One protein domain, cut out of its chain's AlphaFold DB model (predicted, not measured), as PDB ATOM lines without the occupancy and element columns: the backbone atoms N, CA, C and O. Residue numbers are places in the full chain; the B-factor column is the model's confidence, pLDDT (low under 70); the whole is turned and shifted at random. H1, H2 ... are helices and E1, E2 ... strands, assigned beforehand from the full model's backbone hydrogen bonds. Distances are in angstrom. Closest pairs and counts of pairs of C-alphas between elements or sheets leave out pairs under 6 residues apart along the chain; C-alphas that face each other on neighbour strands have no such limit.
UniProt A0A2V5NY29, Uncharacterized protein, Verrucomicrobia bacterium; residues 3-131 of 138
ATOM      1  N   SER A   3     239.432 172.487 164.511       78.94
ATOM      2  CA  SER A   3     239.343 171.252 165.288       78.94
ATOM      3  C   SER A   3     240.278 170.224 164.668       78.94
ATOM      4  O   SER A   3     240.088 169.819 163.519       78.94
ATOM      5  N   VAL A   4     241.307 169.852 165.428       81.81
ATOM      6  CA  VAL A   4     242.355 168.909 165.028       81.81
ATOM      7  C   VAL A   4     242.205 167.661 165.900       81.81
ATOM      8  O   VAL A   4     242.796 167.609 166.976       81.81
ATOM      9  N   PRO A   5     241.360 166.689 165.512       79.50
ATOM     10  CA  PRO A   5     241.203 165.441 166.256       79.50
ATOM     11  C   PRO A   5     242.502 164.644 166.391       79.50
ATOM     12  O   PRO A   5     242.678 163.952 167.387       79.50
ATOM     13  N   GLU A   6     243.406 164.728 165.413       88.69
ATOM     14  CA  GLU A   6     244.648 163.958 165.435       88.69
ATOM     15  C   GLU A   6     245.784 164.732 164.766       88.69
ATOM     16  O   GLU A   6     245.657 165.231 163.645       88.69
ATOM     17  N   LEU A   7     246.907 164.799 165.475       91.06
ATOM     18  CA  LEU A   7     248.190 165.251 164.965       91.06
ATOM     19  C   LEU A   7     249.240 164.240 165.428       91.06
ATOM     20  O   LEU A   7     249.494 164.128 166.628       91.06
ATOM     21  N   VAL A   8     249.843 163.518 164.487       92.38
ATOM     22  CA  VAL A   8     250.989 162.636 164.751       92.38
ATOM     23  C   VAL A   8     252.204 163.224 164.065       92.38
ATOM     24  O   VAL A   8     252.169 163.523 162.873       92.38
ATOM     25  N   VAL A   9     253.274 163.391 164.833       93.69
ATOM     26  CA  VAL A   9     254.535 163.952 164.365       93.69
ATOM     27  C   VAL A   9     255.649 163.013 164.795       93.69
ATOM     28  O   VAL A   9     255.897 162.843 165.987       93.69
ATOM     29  N   ASP A  10     256.319 162.422 163.816       95.19
ATOM     30  CA  ASP A  10     257.518 161.620 164.006       95.19
ATOM     31  C   ASP A  10     258.694 162.324 163.323       95.19
ATOM     32  O   ASP A  10     258.811 162.334 162.096       95.19
ATOM     33  N   LEU A  11     259.541 162.962 164.128       91.25
ATOM     34  CA  LEU A  11     260.719 163.695 163.668       91.25
ATOM     35  C   LEU A  11     261.956 162.798 163.678       91.25
ATOM     36  O   LEU A  11     262.112 161.927 164.539       91.25
ATOM     37  N   ASP A  12     262.876 163.046 162.755       90.50
ATOM     38  CA  ASP A  12     264.237 162.533 162.872       90.50
ATOM     39  C   ASP A  12     265.024 163.403 163.860       90.50
ATOM     40  O   ASP A  12     265.464 164.510 163.547       90.50
ATOM     41  N   ALA A  13     265.187 162.896 165.084       87.19
ATOM     42  CA  ALA A  13     265.883 163.606 166.150       87.19
ATOM     43  C   ALA A  13     267.344 163.944 165.800       87.19
ATOM     44  O   ALA A  13     267.856 164.949 166.293       87.19
ATOM     45  N   SER A  14     267.999 163.143 164.948       88.12
ATOM     46  CA  SER A  14     269.377 163.404 164.519       88.12
ATOM     47  C   SER A  14     269.451 164.642 163.623       88.12
ATOM     48  O   SER A  14     270.252 165.535 163.873       88.12
ATOM     49  N   GLN A  15     268.520 164.771 162.677       86.44
ATOM     50  CA  GLN A  15     268.406 165.940 161.800       86.44
ATOM     51  C   GLN A  15     268.014 167.195 162.586       86.44
ATOM     52  O   GLN A  15     268.543 168.278 162.345       86.44
ATOM     53  N   VAL A  16     267.119 167.061 163.570       85.25
ATOM     54  CA  VAL A  16     266.705 168.190 164.418       85.25
ATOM     55  C   VAL A  16     267.897 168.753 165.196       85.25
ATOM     56  O   VAL A  16     268.013 169.972 165.316       85.25
ATOM     57  N   ALA A  17     268.811 167.908 165.682       83.31
ATOM     58  CA  ALA A  17     270.033 168.370 166.345       83.31
ATOM     59  C   ALA A  17     270.914 169.235 165.421       83.31
ATOM     60  O   ALA A  17     271.512 170.205 165.885       83.31
ATOM     61  N   ASP A  18     270.897 168.948 164.117       85.62
ATOM     62  CA  ASP A  18     271.603 169.701 163.074       85.62
ATOM     63  C   ASP A  18     270.812 170.919 162.560       85.62
ATOM     64  O   ASP A  18     271.201 171.562 161.584       85.62
ATOM     65  N   GLY A  19     269.686 171.260 163.198       84.50
ATOM     66  CA  GLY A  19     268.831 172.363 162.766       84.50
ATOM     67  C   GLY A  19     268.007 172.031 161.523       84.50
ATOM     68  O   GLY A  19     267.624 172.932 160.789       84.50
ATOM     69  N   ARG A  20     267.703 170.757 161.272       88.00
ATOM     70  CA  ARG A  20     266.935 170.300 160.108       88.00
ATOM     71  C   ARG A  20     265.637 169.624 160.546       88.00
ATOM     72  O   ARG A  20     265.632 168.673 161.319       88.00
ATOM     73  N   LEU A  21     264.504 170.114 160.053       90.62
ATOM     74  CA  LEU A  21     263.186 169.528 160.287       90.62
ATOM     75  C   LEU A  21     262.891 168.488 159.216       90.62
ATOM     76  O   LEU A  21     262.377 168.814 158.146       90.62
ATOM     77  N   HIS A  22     263.219 167.241 159.528       94.56
ATOM     78  CA  HIS A  22     262.862 166.087 158.720       94.56
ATOM     79  C   HIS A  22     261.792 165.261 159.443       94.56
ATOM     80  O   HIS A  22     261.986 164.834 160.586       94.56
ATOM     81  N   PHE A  23     260.654 165.061 158.785       95.62
ATOM     82  CA  PHE A  23     259.532 164.293 159.312       95.62
ATOM     83  C   PHE A  23     259.526 162.907 158.674       95.62
ATOM     84  O   PHE A  23     259.297 162.775 157.476       95.62
ATOM     85  N   ARG A  24     259.700 161.862 159.479       96.62
ATOM     86  CA  ARG A  24     259.519 160.481 159.011       96.62
ATOM     87  C   ARG A  24     258.042 160.201 158.764       96.62
ATOM     88  O   ARG A  24     257.661 159.677 157.725       96.62
ATOM     89  N   ASN A  25     257.191 160.621 159.701       96.69
ATOM     90  CA  ASN A  25     255.744 160.500 159.573       96.69
ATOM     91  C   ASN A  25     255.054 161.777 160.051       96.69
ATOM     92  O   ASN A  25     255.299 162.256 161.162       96.69
ATOM     93  N   LEU A  26     254.151 162.301 159.229       95.25
ATOM     94  CA  LEU A  26     253.267 163.403 159.586       95.25
ATOM     95  C   LEU A  26     251.818 163.009 159.304       95.25
ATOM     96  O   LEU A  26     251.425 162.849 158.154       95.25
ATOM     97  N   LYS A  27     250.991 162.883 160.338       95.56
ATOM     98  CA  LYS A  27     249.548 162.674 160.173       95.56
ATOM     99  C   LYS A  27     248.803 163.886 160.685       95.56
ATOM    100  O   LYS A  27     248.985 164.280 161.837       95.56
ATOM    101  N   LEU A  28     247.952 164.451 159.840       92.69
ATOM    102  CA  LEU A  28     247.111 165.581 160.185       92.69
ATOM    103  C   LEU A  28     245.658 165.268 159.844       92.69
ATOM    104  O   LEU A  28     245.291 165.167 158.675       92.69
ATOM    105  N   SER A  29     244.821 165.181 160.872       90.31
ATOM    106  CA  SER A  29     243.374 165.055 160.728       90.31
ATOM    107  C   SER A  29     242.726 166.337 161.240       90.31
ATOM    108  O   SER A  29     242.762 166.613 162.437       90.31
ATOM    109  N   LEU A  30     242.126 167.126 160.344       87.00
ATOM    110  CA  LEU A  30     241.284 168.276 160.678       87.00
ATOM    111  C   LEU A  30     239.816 167.908 160.481       87.00
ATOM    112  O   LEU A  30     239.377 167.673 159.360       87.00
ATOM    113  N   ALA A  31     239.029 167.924 161.553       85.69
ATOM    114  CA  ALA A  31     237.589 167.704 161.448       85.69
ATOM    115  C   ALA A  31     236.888 168.928 160.843       85.69
ATOM    116  O   ALA A  31     236.035 168.800 159.966       85.69
ATOM    117  N   GLU A  32     237.261 170.124 161.303       83.62
ATOM    118  CA  GLU A  32     236.634 171.379 160.897       83.62
ATOM    119  C   GLU A  32     237.650 172.525 160.879       83.62
ATOM    120  O   GLU A  32     238.376 172.744 161.855       83.62
ATOM    121  N   LEU A  33     237.656 173.305 159.798       80.25
ATOM    122  CA  LEU A  33     238.402 174.556 159.692       80.25
ATOM    123  C   LEU A  33     237.443 175.741 159.533       80.25
ATOM    124  O   LEU A  33     236.760 175.864 158.521       80.25
ATOM    125  N   ASN A  34     237.435 176.656 160.503       79.69
ATOM    126  CA  ASN A  34     236.624 177.872 160.438       79.69
ATOM    127  C   ASN A  34     237.420 179.041 159.861       79.69
ATOM    128  O   ASN A  34     238.312 179.585 160.531       79.69
ATOM    129  N   VAL A  35     237.034 179.463 158.661       79.44
ATOM    130  CA  VAL A  35     237.533 180.648 157.967       79.44
ATOM    131  C   VAL A  35     236.510 181.763 158.138       79.44
ATOM    132  O   VAL A  35     235.398 181.683 157.631       79.44
ATOM    133  N   VAL A  36     236.871 182.812 158.871       81.19
ATOM    134  CA  VAL A  36     235.950 183.909 159.190       81.19
ATOM    135  C   VAL A  36     236.467 185.188 158.563       81.19
ATOM    136  O   VAL A  36     237.554 185.645 158.915       81.19
ATOM    137  N   LYS A  37     235.676 185.779 157.670       80.19
ATOM    138  CA  LYS A  37     235.857 187.138 157.173       80.19
ATOM    139  C   LYS A  37     235.112 188.098 158.091       80.19
ATOM    140  O   LYS A  37     233.892 188.019 158.231       80.19
ATOM    141  N   ASN A  38     235.850 188.984 158.749       81.19
ATOM    142  CA  ASN A  38     235.273 189.951 159.674       81.19
ATOM    143  C   ASN A  38     234.545 191.093 158.942       81.19
ATOM    144  O   ASN A  38     234.626 191.214 157.721       81.19
ATOM    145  N   ALA A  39     233.861 191.962 159.692       81.50
ATOM    146  CA  ALA A  39     233.109 193.099 159.149       81.50
ATOM    147  C   ALA A  39     233.979 194.122 158.386       81.50
ATOM    148  O   ALA A  39     233.469 194.903 157.587       81.50
ATOM    149  N   GLN A  40     235.298 194.109 158.594       81.44
ATOM    150  CA  GLN A  40     236.275 194.928 157.868       81.44
ATOM    151  C   GLN A  40     236.826 194.221 156.619       81.44
ATOM    152  O   GLN A  40     237.674 194.764 155.921       81.44
ATOM    153  N   GLY A  41     236.346 193.013 156.333       75.62
ATOM    154  CA  GLY A  41     236.696 192.236 155.155       75.62
ATOM    155  C   GLY A  41     237.979 191.422 155.277       75.62
ATOM    156  O   GLY A  41     238.431 190.879 154.275       75.62
ATOM    157  N   ARG A  42     238.541 191.307 156.483       76.00
ATOM    158  CA  ARG A  42     239.786 190.583 156.765       76.00
ATOM    159  C   ARG A  42     239.498 189.160 157.212       76.00
ATOM    160  O   ARG A  42     238.604 188.945 158.035       76.00
ATOM    161  N   LEU A  43     240.278 188.203 156.722       75.56
ATOM    162  CA  LEU A  43     240.177 186.813 157.161       75.56
ATOM    163  C   LEU A  43     240.904 186.595 158.492       75.56
ATOM    164  O   LEU A  43     241.974 187.146 158.744       75.56
ATOM    165  N   ASN A  44     240.368 185.718 159.337       69.81
ATOM    166  CA  ASN A  44     241.053 185.261 160.548       69.81
ATOM    167  C   ASN A  44     242.391 184.553 160.243       69.81
ATOM    168  O   ASN A  44     243.306 184.606 161.061       69.81
ATOM    169  N   LEU A  45     242.517 183.938 159.063       65.00
ATOM    170  CA  LEU A  45     243.742 183.289 158.592       65.00
ATOM    171  C   LEU A  45     244.802 184.276 158.081       65.00
ATOM    172  O   LEU A  45     245.985 183.990 158.222       65.00
ATOM    173  N   GLU A  46     244.424 185.465 157.593       64.12
ATOM    174  CA  GLU A  46     245.398 186.511 157.226       64.12
ATOM    175  C   GLU A  46     246.201 186.974 158.443       64.12
ATOM    176  O   GLU A  46     247.373 187.320 158.329       64.12
ATOM    177  N   GLY A  47     245.588 186.974 159.633       59.78
ATOM    178  CA  GLY A  47     246.289 187.253 160.885       59.78
ATOM    179  C   GLY A  47     247.342 186.194 161.216       59.78
ATOM    180  O   GLY A  47     248.414 186.546 161.700       59.78
ATOM    181  N   VAL A  48     247.066 184.923 160.905       54.81
ATOM    182  CA  VAL A  48     248.004 183.805 161.089       54.81
ATOM    183  C   VAL A  48     249.123 183.878 160.058       54.81
ATOM    184  O   VAL A  48     250.285 183.847 160.440       54.81
ATOM    185  N   GLU A  49     248.805 184.062 158.776       51.50
ATOM    186  CA  GLU A  49     249.810 184.222 157.722       51.50
ATOM    187  C   GLU A  49     250.707 185.434 157.993       51.50
ATOM    188  O   GLU A  49     251.928 185.327 157.922       51.50
ATOM    189  N   LYS A  50     250.123 186.578 158.367       55.47
ATOM    190  CA  LYS A  50     250.877 187.781 158.725       55.47
ATOM    191  C   LYS A  50     251.722 187.562 159.975       55.47
ATOM    192  O   LYS A  50     252.875 187.966 159.970       55.47
ATOM    193  N   ALA A  51     251.209 186.899 161.013       56.25
ATOM    194  CA  ALA A  51     251.988 186.579 162.208       56.25
ATOM    195  C   ALA A  51     253.143 185.615 161.899       56.25
ATOM    196  O   ALA A  51     254.253 185.828 162.375       56.25
ATOM    197  N   VAL A  52     252.916 184.602 161.059       51.56
ATOM    198  CA  VAL A  52     253.944 183.654 160.612       51.56
ATOM    199  C   VAL A  52     254.982 184.369 159.749       51.56
ATOM    200  O   VAL A  52     256.168 184.304 160.059       51.56
ATOM    201  N   ARG A  53     254.570 185.139 158.734       51.19
ATOM    202  CA  ARG A  53     255.474 185.946 157.897       51.19
ATOM    203  C   ARG A  53     256.245 186.967 158.722       51.19
ATOM    204  O   ARG A  53     257.448 187.082 158.554       51.19
ATOM    205  N   GLU A  54     255.605 187.698 159.631       55.06
ATOM    206  CA  GLU A  54     256.288 188.659 160.504       55.06
ATOM    207  C   GLU A  54     257.242 187.973 161.482       55.06
ATOM    208  O   GLU A  54     258.299 188.526 161.769       55.06
ATOM    209  N   HIS A  55     256.924 186.772 161.968       50.75
ATOM    210  CA  HIS A  55     257.824 185.985 162.811       50.75
ATOM    211  C   HIS A  55     259.031 185.468 162.021       50.75
ATOM    212  O   HIS A  55     260.158 185.571 162.499       50.75
ATOM    213  N   LEU A  56     258.824 185.007 160.786       45.25
ATOM    214  CA  LEU A  56     259.885 184.592 159.862       45.25
ATOM    215  C   LEU A  56     260.752 185.785 159.403       45.25
ATOM    216  O   LEU A  56     261.974 185.685 159.337       45.25
ATOM    217  N   LEU A  57     260.152 186.955 159.161       44.78
ATOM    218  CA  LEU A  57     260.852 188.173 158.731       44.78
ATOM    219  C   LEU A  57     261.556 188.903 159.889       44.78
ATOM    220  O   LEU A  57     262.628 189.473 159.684       44.78
ATOM    221  N   LYS A  58     261.013 188.872 161.115       47.34
ATOM    222  CA  LYS A  58     261.705 189.377 162.319       47.34
ATOM    223  C   LYS A  58     262.876 188.479 162.727       47.34
ATOM    224  O   LYS A  58     263.825 188.989 163.322       47.34
ATOM    225  N   ARG A  59     262.848 187.183 162.388       46.34
ATOM    226  CA  ARG A  59     263.966 186.245 162.611       46.34
ATOM    227  C   ARG A  59     265.193 186.562 161.748       46.34
ATOM    228  O   ARG A  59     266.286 186.617 162.296       46.34
ATOM    229  N   LYS A  60     265.011 187.011 160.497       45.84
ATOM    230  CA  LYS A  60     266.118 187.460 159.620       45.84
ATOM    231  C   LYS A  60     266.919 188.680 160.119       45.84
ATOM    232  O   LYS A  60     267.942 189.010 159.527       45.84
ATOM    233  N   ARG A  61     266.479 189.387 161.173       45.75
ATOM    234  CA  ARG A  61     267.134 190.616 161.678       45.75
ATOM    235  C   ARG A  61     267.902 190.469 162.995       45.75
ATOM    236  O   ARG A  61     268.598 191.410 163.364       45.75
ATOM    237  N   LYS A  62     267.838 189.329 163.695       45.75
ATOM    238  CA  LYS A  62     268.654 189.087 164.900       45.75
ATOM    239  C   LYS A  62     269.667 187.977 164.638       45.75
ATOM    240  O   LYS A  62     269.421 186.809 164.900       45.75
ATOM    241  N   LYS A  63     270.821 188.390 164.111       45.22
ATOM    242  CA  LYS A  63     272.041 187.586 164.050       45.22
ATOM    243  C   LYS A  63     272.540 187.404 165.487       45.22
ATOM    244  O   LYS A  63     273.033 188.356 166.083       45.22
ATOM    245  N   GLY A  64     272.338 186.216 166.040       43.19
ATOM    246  CA  GLY A  64     272.720 185.871 167.406       43.19
ATOM    247  C   GLY A  64     271.562 185.198 168.127       43.19
ATOM    248  O   GLY A  64     270.625 185.868 168.544       43.19
ATOM    249  N   GLU A  65     271.657 183.876 168.247       51.97
ATOM    250  CA  GLU A  65     270.804 183.014 169.075       51.97
ATOM    251  C   GLU A  65     269.359 182.824 168.593       51.97
ATOM    252  O   GLU A  65     268.411 183.409 169.121       51.97
ATOM    253  N   ARG A  66     269.160 181.920 167.627       44.12
ATOM    254  CA  ARG A  66     267.941 181.098 167.542       44.12
ATOM    255  C   ARG A  66     268.140 179.976 166.534       44.12
ATOM    256  O   ARG A  66     268.554 180.241 165.416       44.12
ATOM    257  N   PHE A  67     267.812 178.754 166.945       47.53
ATOM    258  CA  PHE A  67     267.645 177.599 166.067       47.53
ATOM    259  C   PHE A  67     266.676 177.969 164.928       47.53
ATOM    260  O   PHE A  67     265.457 178.034 165.125       47.53
ATOM    261  N   GLU A  68     267.224 178.307 163.762       62.81
ATOM    262  CA  GLU A  68     266.491 178.369 162.502       62.81
ATOM    263  C   GLU A  68     266.503 176.952 161.951       62.81
ATOM    264  O   GLU A  68     267.532 176.477 161.488       62.81
ATOM    265  N   PHE A  69     265.384 176.245 162.101       72.94
ATOM    266  CA  PHE A  69     265.271 174.925 161.512       72.94
ATOM    267  C   PHE A  69     265.025 175.044 160.005       72.94
ATOM    268  O   PHE A  69     264.077 175.716 159.596       72.94
ATOM    269  N   GLU A  70     265.845 174.382 159.197       86.38
ATOM    270  CA  GLU A  70     265.668 174.234 157.753       86.38
ATOM    271  C   GLU A  70     264.696 173.083 157.462       86.38
ATOM    272  O   GLU A  70     264.802 172.014 158.065       86.38
ATOM    273  N   PHE A  71     263.740 173.273 156.550       88.19
ATOM    274  CA  PHE A  71     262.877 172.176 156.116       88.19
ATOM    275  C   PHE A  71     263.712 171.128 155.371       88.19
ATOM    276  O   PHE A  71     264.345 171.428 154.364       88.19
ATOM    277  N   ALA A  72     263.701 169.892 155.864       92.12
ATOM    278  CA  ALA A  72     264.501 168.793 155.328       92.12
ATOM    279  C   ALA A  72     263.646 167.621 154.823       92.12
ATOM    280  O   ALA A  72     264.169 166.535 154.574       92.12
ATOM    281  N   GLY A  73     262.344 167.845 154.651       94.19
ATOM    282  CA  GLY A  73     261.437 166.921 153.985       94.19
ATOM    283  C   GLY A  73     260.475 166.176 154.907       94.19
ATOM    284  O   GLY A  73     260.543 166.257 156.135       94.19
ATOM    285  N   ILE A  74     259.546 165.469 154.271       97.62
ATOM    286  CA  ILE A  74     258.557 164.583 154.872       97.62
ATOM    287  C   ILE A  74     258.557 163.270 154.077       97.62
ATOM    288  O   ILE A  74     258.199 163.262 152.894       97.62
ATOM    289  N   ASP A  75     258.932 162.164 154.716       97.50
ATOM    290  CA  ASP A  75     258.964 160.847 154.072       97.50
ATOM    291  C   ASP A  75     257.552 160.342 153.780       97.50
ATOM    292  O   ASP A  75     257.277 159.898 152.665       97.50
ATOM    293  N   GLN A  76     256.643 160.466 154.749       97.75
ATOM    294  CA  GLN A  76     255.232 160.143 154.587       97.75
ATOM    295  C   GLN A  76     254.349 161.163 155.305       97.75
ATOM    296  O   GLN A  76     254.515 161.438 156.496       97.75
ATOM    297  N   MET A  77     253.359 161.684 154.585       96.56
ATOM    298  CA  MET A  77     252.292 162.502 155.139       96.56
ATOM    299  C   MET A  77     250.931 161.879 154.852       96.56
ATOM    300  O   MET A  77     250.662 161.481 153.724       96.56
ATOM    301  N   GLN A  78     250.062 161.853 155.859       96.38
ATOM    302  CA  GLN A  78     248.653 161.498 155.729       96.38
ATOM    303  C   GLN A  78     247.789 162.696 156.130       96.38
ATOM    304  O   GLN A  78     247.904 163.200 157.250       96.38
ATOM    305  N   LEU A  79     246.921 163.144 155.224       94.12
ATOM    306  CA  LEU A  79     246.030 164.281 155.428       94.12
ATOM    307  C   LEU A  79     244.562 163.853 155.348       94.12
ATOM    308  O   LEU A  79     244.103 163.316 154.342       94.12
ATOM    309  N   THR A  80     243.804 164.217 156.376       91.81
ATOM    310  CA  THR A  80     242.341 164.175 156.376       91.81
ATOM    311  C   THR A  80     241.809 165.564 156.692       91.81
ATOM    312  O   THR A  80     242.195 166.169 157.692       91.81
ATOM    313  N   VAL A  81     240.900 166.074 155.861       88.50
ATOM    314  CA  VAL A  81     240.174 167.318 156.130       88.50
ATOM    315  C   VAL A  81     238.686 167.071 155.928       88.50
ATOM    316  O   VAL A  81     238.255 166.769 154.822       88.50
ATOM    317  N   GLY A  82     237.911 167.201 157.005       86.38
ATOM    318  CA  GLY A  82     236.466 166.990 157.003       86.38
ATOM    319  C   GLY A  82     235.738 168.123 156.296       86.38
ATOM    320  O   GLY A  82     235.359 168.000 155.136       86.38
ATOM    321  N   LYS A  83     235.566 169.256 156.980       86.25
ATOM    322  CA  LYS A  83     234.841 170.402 156.421       86.25
ATOM    323  C   LYS A  83     235.518 171.740 156.684       86.25
ATOM    324  O   LYS A  83     236.198 171.946 157.688       86.25
ATOM    325  N   VAL A  84     235.276 172.687 155.790       82.62
ATOM    326  CA  VAL A  84     235.665 174.088 155.928       82.62
ATOM    327  C   VAL A  84     234.403 174.922 156.064       82.62
ATOM    328  O   VAL A  84     233.566 174.942 155.166       82.62
ATOM    329  N   LEU A  85     234.268 175.645 157.172       83.00
ATOM    330  CA  LEU A  85     233.197 176.616 157.352       83.00
ATOM    331  C   LEU A  85     233.723 178.007 157.012       83.00
ATOM    332  O   LEU A  85     234.518 178.581 157.757       83.00
ATOM    333  N   TYR A  86     233.264 178.560 155.893       81.00
ATOM    334  CA  TYR A  86     233.495 179.952 155.537       81.00
ATOM    335  C   TYR A  86     232.348 180.820 156.061       81.00
ATOM    336  O   TYR A  86     231.196 180.646 155.668       81.00
ATOM    337  N   THR A  87     232.665 181.773 156.934       83.25
ATOM    338  CA  THR A  87     231.712 182.737 157.496       83.25
ATOM    339  C   THR A  87     232.074 184.142 157.041       83.25
ATOM    340  O   THR A  87     233.175 184.610 157.324       83.25
ATOM    341  N   ASP A  88     231.153 184.833 156.370       83.00
ATOM    342  CA  ASP A  88     231.333 186.226 155.949       83.00
ATOM    343  C   ASP A  88     230.444 187.148 156.787       83.00
ATOM    344  O   ASP A  88     229.238 187.241 156.563       83.00
ATOM    345  N   LEU A  89     231.042 187.841 157.758       84.56
ATOM    346  CA  LEU A  89     230.317 188.767 158.630       84.56
ATOM    347  C   LEU A  89     229.917 190.071 157.916       84.56
ATOM    348  O   LEU A  89     229.046 190.777 158.416       84.56
ATOM    349  N   GLN A  90     230.509 190.405 156.759       85.31
ATOM    350  CA  GLN A  90     230.052 191.536 155.932       85.31
ATOM    351  C   GLN A  90     228.823 191.166 155.109       85.31
ATOM    352  O   GLN A  90     227.963 192.005 154.848       85.31
ATOM    353  N   ARG A  91     228.777 189.920 154.630       81.88
ATOM    354  CA  ARG A  91     227.708 189.407 153.772       81.88
ATOM    355  C   ARG A  91     227.293 188.015 154.249       81.88
ATOM    356  O   ARG A  91     227.689 187.034 153.619       81.88
ATOM    357  N   PRO A  92     226.445 187.904 155.292       78.75
ATOM    358  CA  PRO A  92     226.088 186.617 155.894       78.75
ATOM    359  C   PRO A  92     225.562 185.577 154.896       78.75
ATOM    360  O   PRO A  92     225.915 184.405 155.000       78.75
ATOM    361  N   GLY A  93     224.823 186.007 153.863       79.69
ATOM    362  CA  GLY A  93     224.324 185.140 152.784       79.69
ATOM    363  C   GLY A  93     225.400 184.517 151.877       79.69
ATOM    364  O   GLY A  93     225.078 183.696 151.022       79.69
ATOM    365  N   ARG A  94     226.676 184.893 152.042       77.50
ATOM    366  CA  ARG A  94     227.837 184.271 151.379       77.50
ATOM    367  C   ARG A  94     228.569 183.261 152.260       77.50
ATOM    368  O   ARG A  94     229.555 182.688 151.804       77.50
ATOM    369  N   SER A  95     228.108 183.037 153.488       82.19
ATOM    370  CA  SER A  95     228.653 181.987 154.346       82.19
ATOM    371  C   SER A  95     228.306 180.615 153.767       82.19
ATOM    372  O   SER A  95     227.191 180.396 153.284       82.19
ATOM    373  N   ARG A  96     229.271 179.697 153.760       80.88
ATOM    374  CA  ARG A  96     229.151 178.361 153.159       80.88
ATOM    375  C   ARG A  96     229.918 177.356 154.008       80.88
ATOM    376  O   ARG A  96     231.040 177.637 154.424       80.88
ATOM    377  N   ALA A  97     229.341 176.179 154.210       80.94
ATOM    378  CA  ALA A  97     230.086 175.003 154.637       80.94
ATOM    379  C   ALA A  97     230.515 174.226 153.386       80.94
ATOM    380  O   ALA A  97     229.703 174.019 152.485       80.94
ATOM    381  N   LEU A  98     231.787 173.846 153.315       75.62
ATOM    382  CA  LEU A  98     232.333 172.972 152.286       75.62
ATOM    383  C   LEU A  98     232.775 171.677 152.953       75.62
ATOM    384  O   LEU A  98     233.735 171.681 153.717       75.62
ATOM    385  N   GLU A  99     232.102 170.579 152.638       81.06
ATOM    386  CA  GLU A  99     232.634 169.246 152.902       81.06
ATOM    387  C   GLU A  99     233.778 168.996 151.915       81.06
ATOM    388  O   GLU A  99     233.603 169.136 150.702       81.06
ATOM    389  N   LEU A 100     234.970 168.688 152.423       79.50
ATOM    390  CA  LEU A 100     236.125 168.382 151.593       79.50
ATOM    391  C   LEU A 100     236.213 166.870 151.389       79.50
ATOM    392  O   LEU A 100     236.137 166.081 152.328       79.50
ATOM    393  N   ALA A 101     236.437 166.450 150.146       78.50
ATOM    394  CA  ALA A 101     236.685 165.049 149.807       78.50
ATOM    395  C   ALA A 101     238.150 164.637 150.072       78.50
ATOM    396  O   ALA A 101     238.727 163.876 149.304       78.50
ATOM    397  N   ILE A 102     238.775 165.171 151.130       86.75
ATOM    398  CA  ILE A 102     240.154 164.840 151.515       86.75
ATOM    399  C   ILE A 102     240.080 163.898 152.710       86.75
ATOM    400  O   ILE A 102     239.871 164.331 153.844       86.75
ATOM    401  N   ARG A 103     240.226 162.601 152.461       90.44
ATOM    402  CA  ARG A 103     240.200 161.570 153.500       90.44
ATOM    403  C   ARG A 103     241.358 160.621 153.281       90.44
ATOM    404  O   ARG A 103     241.445 160.028 152.213       90.44
ATOM    405  N   ASP A 104     242.209 160.511 154.293       92.00
ATOM    406  CA  ASP A 104     243.374 159.631 154.314       92.00
ATOM    407  C   ASP A 104     244.260 159.784 153.069       92.00
ATOM    408  O   ASP A 104     244.800 158.814 152.546       92.00
ATOM    409  N   GLU A 105     244.415 161.023 152.591       93.19
ATOM    410  CA  GLU A 105     245.281 161.326 151.458       93.19
ATOM    411  C   GLU A 105     246.728 161.111 151.889       93.19
ATOM    412  O   GLU A 105     247.238 161.837 152.746       93.19
ATOM    413  N   VAL A 106     247.391 160.130 151.282       95.62
ATOM    414  CA  VAL A 106     248.795 159.833 151.554       95.62
ATOM    415  C   VAL A 106     249.669 160.411 150.450       95.62
ATOM    416  O   VAL A 106     249.434 160.181 149.265       95.62
ATOM    417  N   VAL A 107     250.713 161.128 150.847       96.50
ATOM    418  CA  VAL A 107     251.810 161.530 149.968       96.50
ATOM    419  C   VAL A 107     253.133 161.137 150.598       96.50
ATOM    420  O   VAL A 107     253.297 161.186 151.815       96.50
ATOM    421  N   THR A 108     254.082 160.737 149.762       97.38
ATOM    422  CA  THR A 108     255.400 160.284 150.199       97.38
ATOM    423  C   THR A 108     256.502 161.056 149.500       97.38
ATOM    424  O   THR A 108     256.351 161.432 148.337       97.38
ATOM    425  N   GLY A 109     257.638 161.213 150.175       95.38
ATOM    426  CA  GLY A 109     258.862 161.733 149.576       95.38
ATOM    427  C   GLY A 109     258.792 163.212 149.206       95.38
ATOM    428  O   GLY A 109     259.307 163.591 148.156       95.38
ATOM    429  N   LEU A 110     258.180 164.043 150.053       96.12
ATOM    430  CA  LEU A 110     258.240 165.498 149.915       96.12
ATOM    431  C   LEU A 110     259.612 165.968 150.400       96.12
ATOM    432  O   LEU A 110     259.840 166.056 151.600       96.12
ATOM    433  N   LYS A 111     260.556 166.226 149.496       94.75
ATOM    434  CA  LYS A 111     261.958 166.484 149.868       94.75
ATOM    435  C   LYS A 111     262.237 167.964 150.086       94.75
ATOM    436  O   LYS A 111     263.118 168.315 150.866       94.75
ATOM    437  N   THR A 112     261.496 168.815 149.389       91.31
ATOM    438  CA  THR A 112     261.706 170.262 149.344       91.31
ATOM    439  C   THR A 112     260.433 171.024 149.702       91.31
ATOM    440  O   THR A 112     259.325 170.483 149.676       91.31
ATOM    441  N   GLU A 113     260.580 172.309 150.026       86.44
ATOM    442  CA  GLU A 113     259.422 173.194 150.200       86.44
ATOM    443  C   GLU A 113     258.582 173.287 148.916       86.44
ATOM    444  O   GLU A 113     257.361 173.399 148.995       86.44
ATOM    445  N   GLU A 114     259.217 173.205 147.745       88.50
ATOM    446  CA  GLU A 114     258.543 173.221 146.446       88.50
ATOM    447  C   GLU A 114     257.672 171.973 146.239       88.50
ATOM    448  O   GLU A 114     256.532 172.099 145.789       88.50
ATOM    449  N   ASP A 115     258.143 170.789 146.646       91.12
ATOM    450  CA  ASP A 115     257.341 169.556 146.605       91.12
ATOM    451  C   ASP A 115     256.082 169.700 147.466       91.12
ATOM    452  O   ASP A 115     254.969 169.385 147.035       91.12
ATOM    453  N   LEU A 116     256.248 170.225 148.685       88.81
ATOM    454  CA  LEU A 116     255.145 170.456 149.612       88.81
ATOM    455  C   LEU A 116     254.147 171.484 149.055       88.81
ATOM    456  O   LEU A 116     252.936 171.262 149.123       88.81
ATOM    457  N   GLN A 117     254.635 172.589 148.486       85.50
ATOM    458  CA  GLN A 117     253.801 173.619 147.858       85.50
ATOM    459  C   GLN A 117     253.047 173.078 146.641       85.50
ATOM    460  O   GLN A 117     251.856 173.352 146.489       85.50
ATOM    461  N   THR A 118     253.712 172.281 145.805       88.38
ATOM    462  CA  THR A 118     253.128 171.663 144.610       88.38
ATOM    463  C   THR A 118     252.015 170.696 144.993       88.38
ATOM    464  O   THR A 118     250.902 170.786 144.468       88.38
ATOM    465  N   TRP A 119     252.269 169.816 145.964       93.06
ATOM    466  CA  TRP A 119     251.261 168.896 146.481       93.06
ATOM    467  C   TRP A 119     250.073 169.640 147.109       93.06
ATOM    468  O   TRP A 119     248.919 169.364 146.774       93.06
ATOM    469  N   ALA A 120     250.331 170.640 147.960       86.94
ATOM    470  CA  ALA A 120     249.273 171.442 148.575       86.94
ATOM    471  C   ALA A 120     248.449 172.207 147.522       86.94
ATOM    472  O   ALA A 120     247.223 172.286 147.620       86.94
ATOM    473  N   GLY A 121     249.104 172.731 146.483       83.62
ATOM    474  CA  GLY A 121     248.456 173.371 145.343       83.62
ATOM    475  C   GLY A 121     247.541 172.417 144.576       83.62
ATOM    476  O   GLY A 121     246.410 172.783 144.262       83.62
ATOM    477  N   ALA A 122     247.976 171.176 144.342       87.31
ATOM    478  CA  ALA A 122     247.157 170.148 143.699       87.31
ATOM    479  C   ALA A 122     245.918 169.792 144.538       87.31
ATOM    480  O   ALA A 122     244.813 169.699 144.000       87.31
ATOM    481  N   ILE A 123     246.073 169.662 145.860       85.50
ATOM    482  CA  ILE A 123     244.959 169.452 146.796       85.50
ATOM    483  C   ILE A 123     243.939 170.589 146.686       85.50
ATOM    484  O   ILE A 123     242.746 170.338 146.506       85.50
ATOM    485  N   LEU A 124     244.408 171.839 146.743       81.62
ATOM    486  CA  LEU A 124     243.553 173.020 146.614       81.62
ATOM    487  C   LEU A 124     242.854 173.068 145.255       81.62
ATOM    488  O   LEU A 124     241.654 173.327 145.202       81.62
ATOM    489  N   PHE A 125     243.568 172.779 144.167       80.00
ATOM    490  CA  PHE A 125     242.982 172.728 142.832       80.00
ATOM    491  C   PHE A 125     241.869 171.682 142.747       80.00
ATOM    492  O   PHE A 125     240.786 172.009 142.272       80.00
ATOM    493  N   ARG A 126     242.069 170.462 143.270       82.81
ATOM    494  CA  ARG A 126     241.018 169.426 143.293       82.81
ATOM    495  C   ARG A 126     239.792 169.871 144.086       82.81
ATOM    496  O   ARG A 126     238.677 169.683 143.616       82.81
ATOM    497  N   VAL A 127     239.999 170.501 145.244       76.19
ATOM    498  CA  VAL A 127     238.913 171.069 146.061       76.19
ATOM    499  C   VAL A 127     238.157 172.173 145.319       76.19
ATOM    500  O   VAL A 127     236.954 172.330 145.512       76.19
ATOM    501  N   LEU A 128     238.839 172.965 144.488       73.25
ATOM    502  CA  LEU A 128     238.199 174.006 143.687       73.25
ATOM    503  C   LEU A 128     237.470 173.426 142.469       73.25
ATOM    504  O   LEU A 128     236.318 173.784 142.242       73.25
ATOM    505  N   ALA A 129     238.092 172.504 141.736       75.56
ATOM    506  CA  ALA A 129     237.530 171.873 140.544       75.56
ATOM    507  C   ALA A 129     236.307 170.996 140.863       75.56
ATOM    508  O   ALA A 129     235.335 170.987 140.109       75.56
ATOM    509  N   SER A 130     236.283 170.330 142.024       69.31
ATOM    510  CA  SER A 130     235.117 169.556 142.474       69.31
ATOM    511  C   SER A 130     233.872 170.418 142.737       69.31
ATOM    512  O   SER A 130     232.801 169.872 142.984       69.31
ATOM    513  N   ARG A 131     233.988 171.755 142.695       62.06
ATOM    514  CA  ARG A 131     232.875 172.705 142.860       62.06
ATOM    515  C   ARG A 131     232.155 173.034 141.554       62.06
ATOM    516  O   ARG A 131     231.031 173.519 141.618       62.06
TER     517      ARG A 131
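This is residues 3 to 131 of the 138 residues of an uncharacterized protein of Verrucomicrobia bacterium (UniProt A0A2V5NY29). A four-stranded sheet forms an arch, its long strands E2, E3 and E4 each bending sharply; H3 packs on the E4 side of the arch's hollow face, while H2 spans the open mouth like a bowstring, its residues 47 to 55 standing free. The space between H2 and the sheet is open, and the small H1 sits beside the strands at one end. The printed part has 129 residues, with three named helices and four named strands in the order E1, H1, E2, H2, E3, E4, H3; the class is mixed, helices and strands. The sheet is mixed, in the order E1, E2, E3, E4. The whole is loose, with a radius of gyration of the C-alphas of 17.3 A, and spans 51 by 36 by 25 A.

In the sheet, E3 is residues 70 to 88, 36.4 A long, and bends by 104 degrees at residue 75. E2, residues 20 to 37, is 35.5 A long and bends by 101 degrees at residue 24. E4, residues 96 to 110, is 32.0 A long and bends by 66 degrees at residue 106. E1, residues 6 to 11, begins with C-alpha 6 at (244.648, 163.958, 165.435) and is 16.2 A long. H3, residues 113 to 129, is 24.0 A long and ends with C-alpha 129 at (237.530, 171.873, 140.544). H2, residues 44 to 59, is 23.0 A long, from C-alpha 44 at (241.053, 185.261, 160.548). H1 is residues 13 to 17, 6.3 A long.

The twisted sheet has E2 and E3 as parallel inner strands, with N 28 and O 78 2.9 A apart, within hydrogen-bond range. E1 is an edge strand, antiparallel to E2, with N 8 and O 27 at 2.9 A. E4, the other edge strand, makes an antiparallel hairpin with E3, with N 79 and O 105 at 2.8 A. H3 is on one face, making two layers, helix over sheet, at a height over the sheet of 7.9 A; it lies over E4, only just slantwise to the strands at 32 degrees on the local plane, and the closest C-alphas of the two are those of Leu 110 and Leu 116, 5.9 A apart. E2, H2 and E3 form a strand-helix-strand unit, two parallel neighbour strands with a helix between, its crossover right-handed. H2 only grazes the sheet, with residues 44 to 46; its closest C-alpha to E2 is that of Asn 44, 5.5 A from that of Val 36. H1 is at the sheet's level, at 2.2 A. H2 and H3 are apart. Every O i to N i+4 pair is within hydrogen-bond range in H1 and H3, and 11 of 12 are in H2.

The C-alphas farthest apart, those of Ser 14 and Gly 93, are 51.4 A apart. The printed part has no cut and no long link; the 10 residues from H2 to E3 form a short link. The mean pLDDT of the printed part is 79.6; residues 44 to 68 and 130 to 131 are under 70.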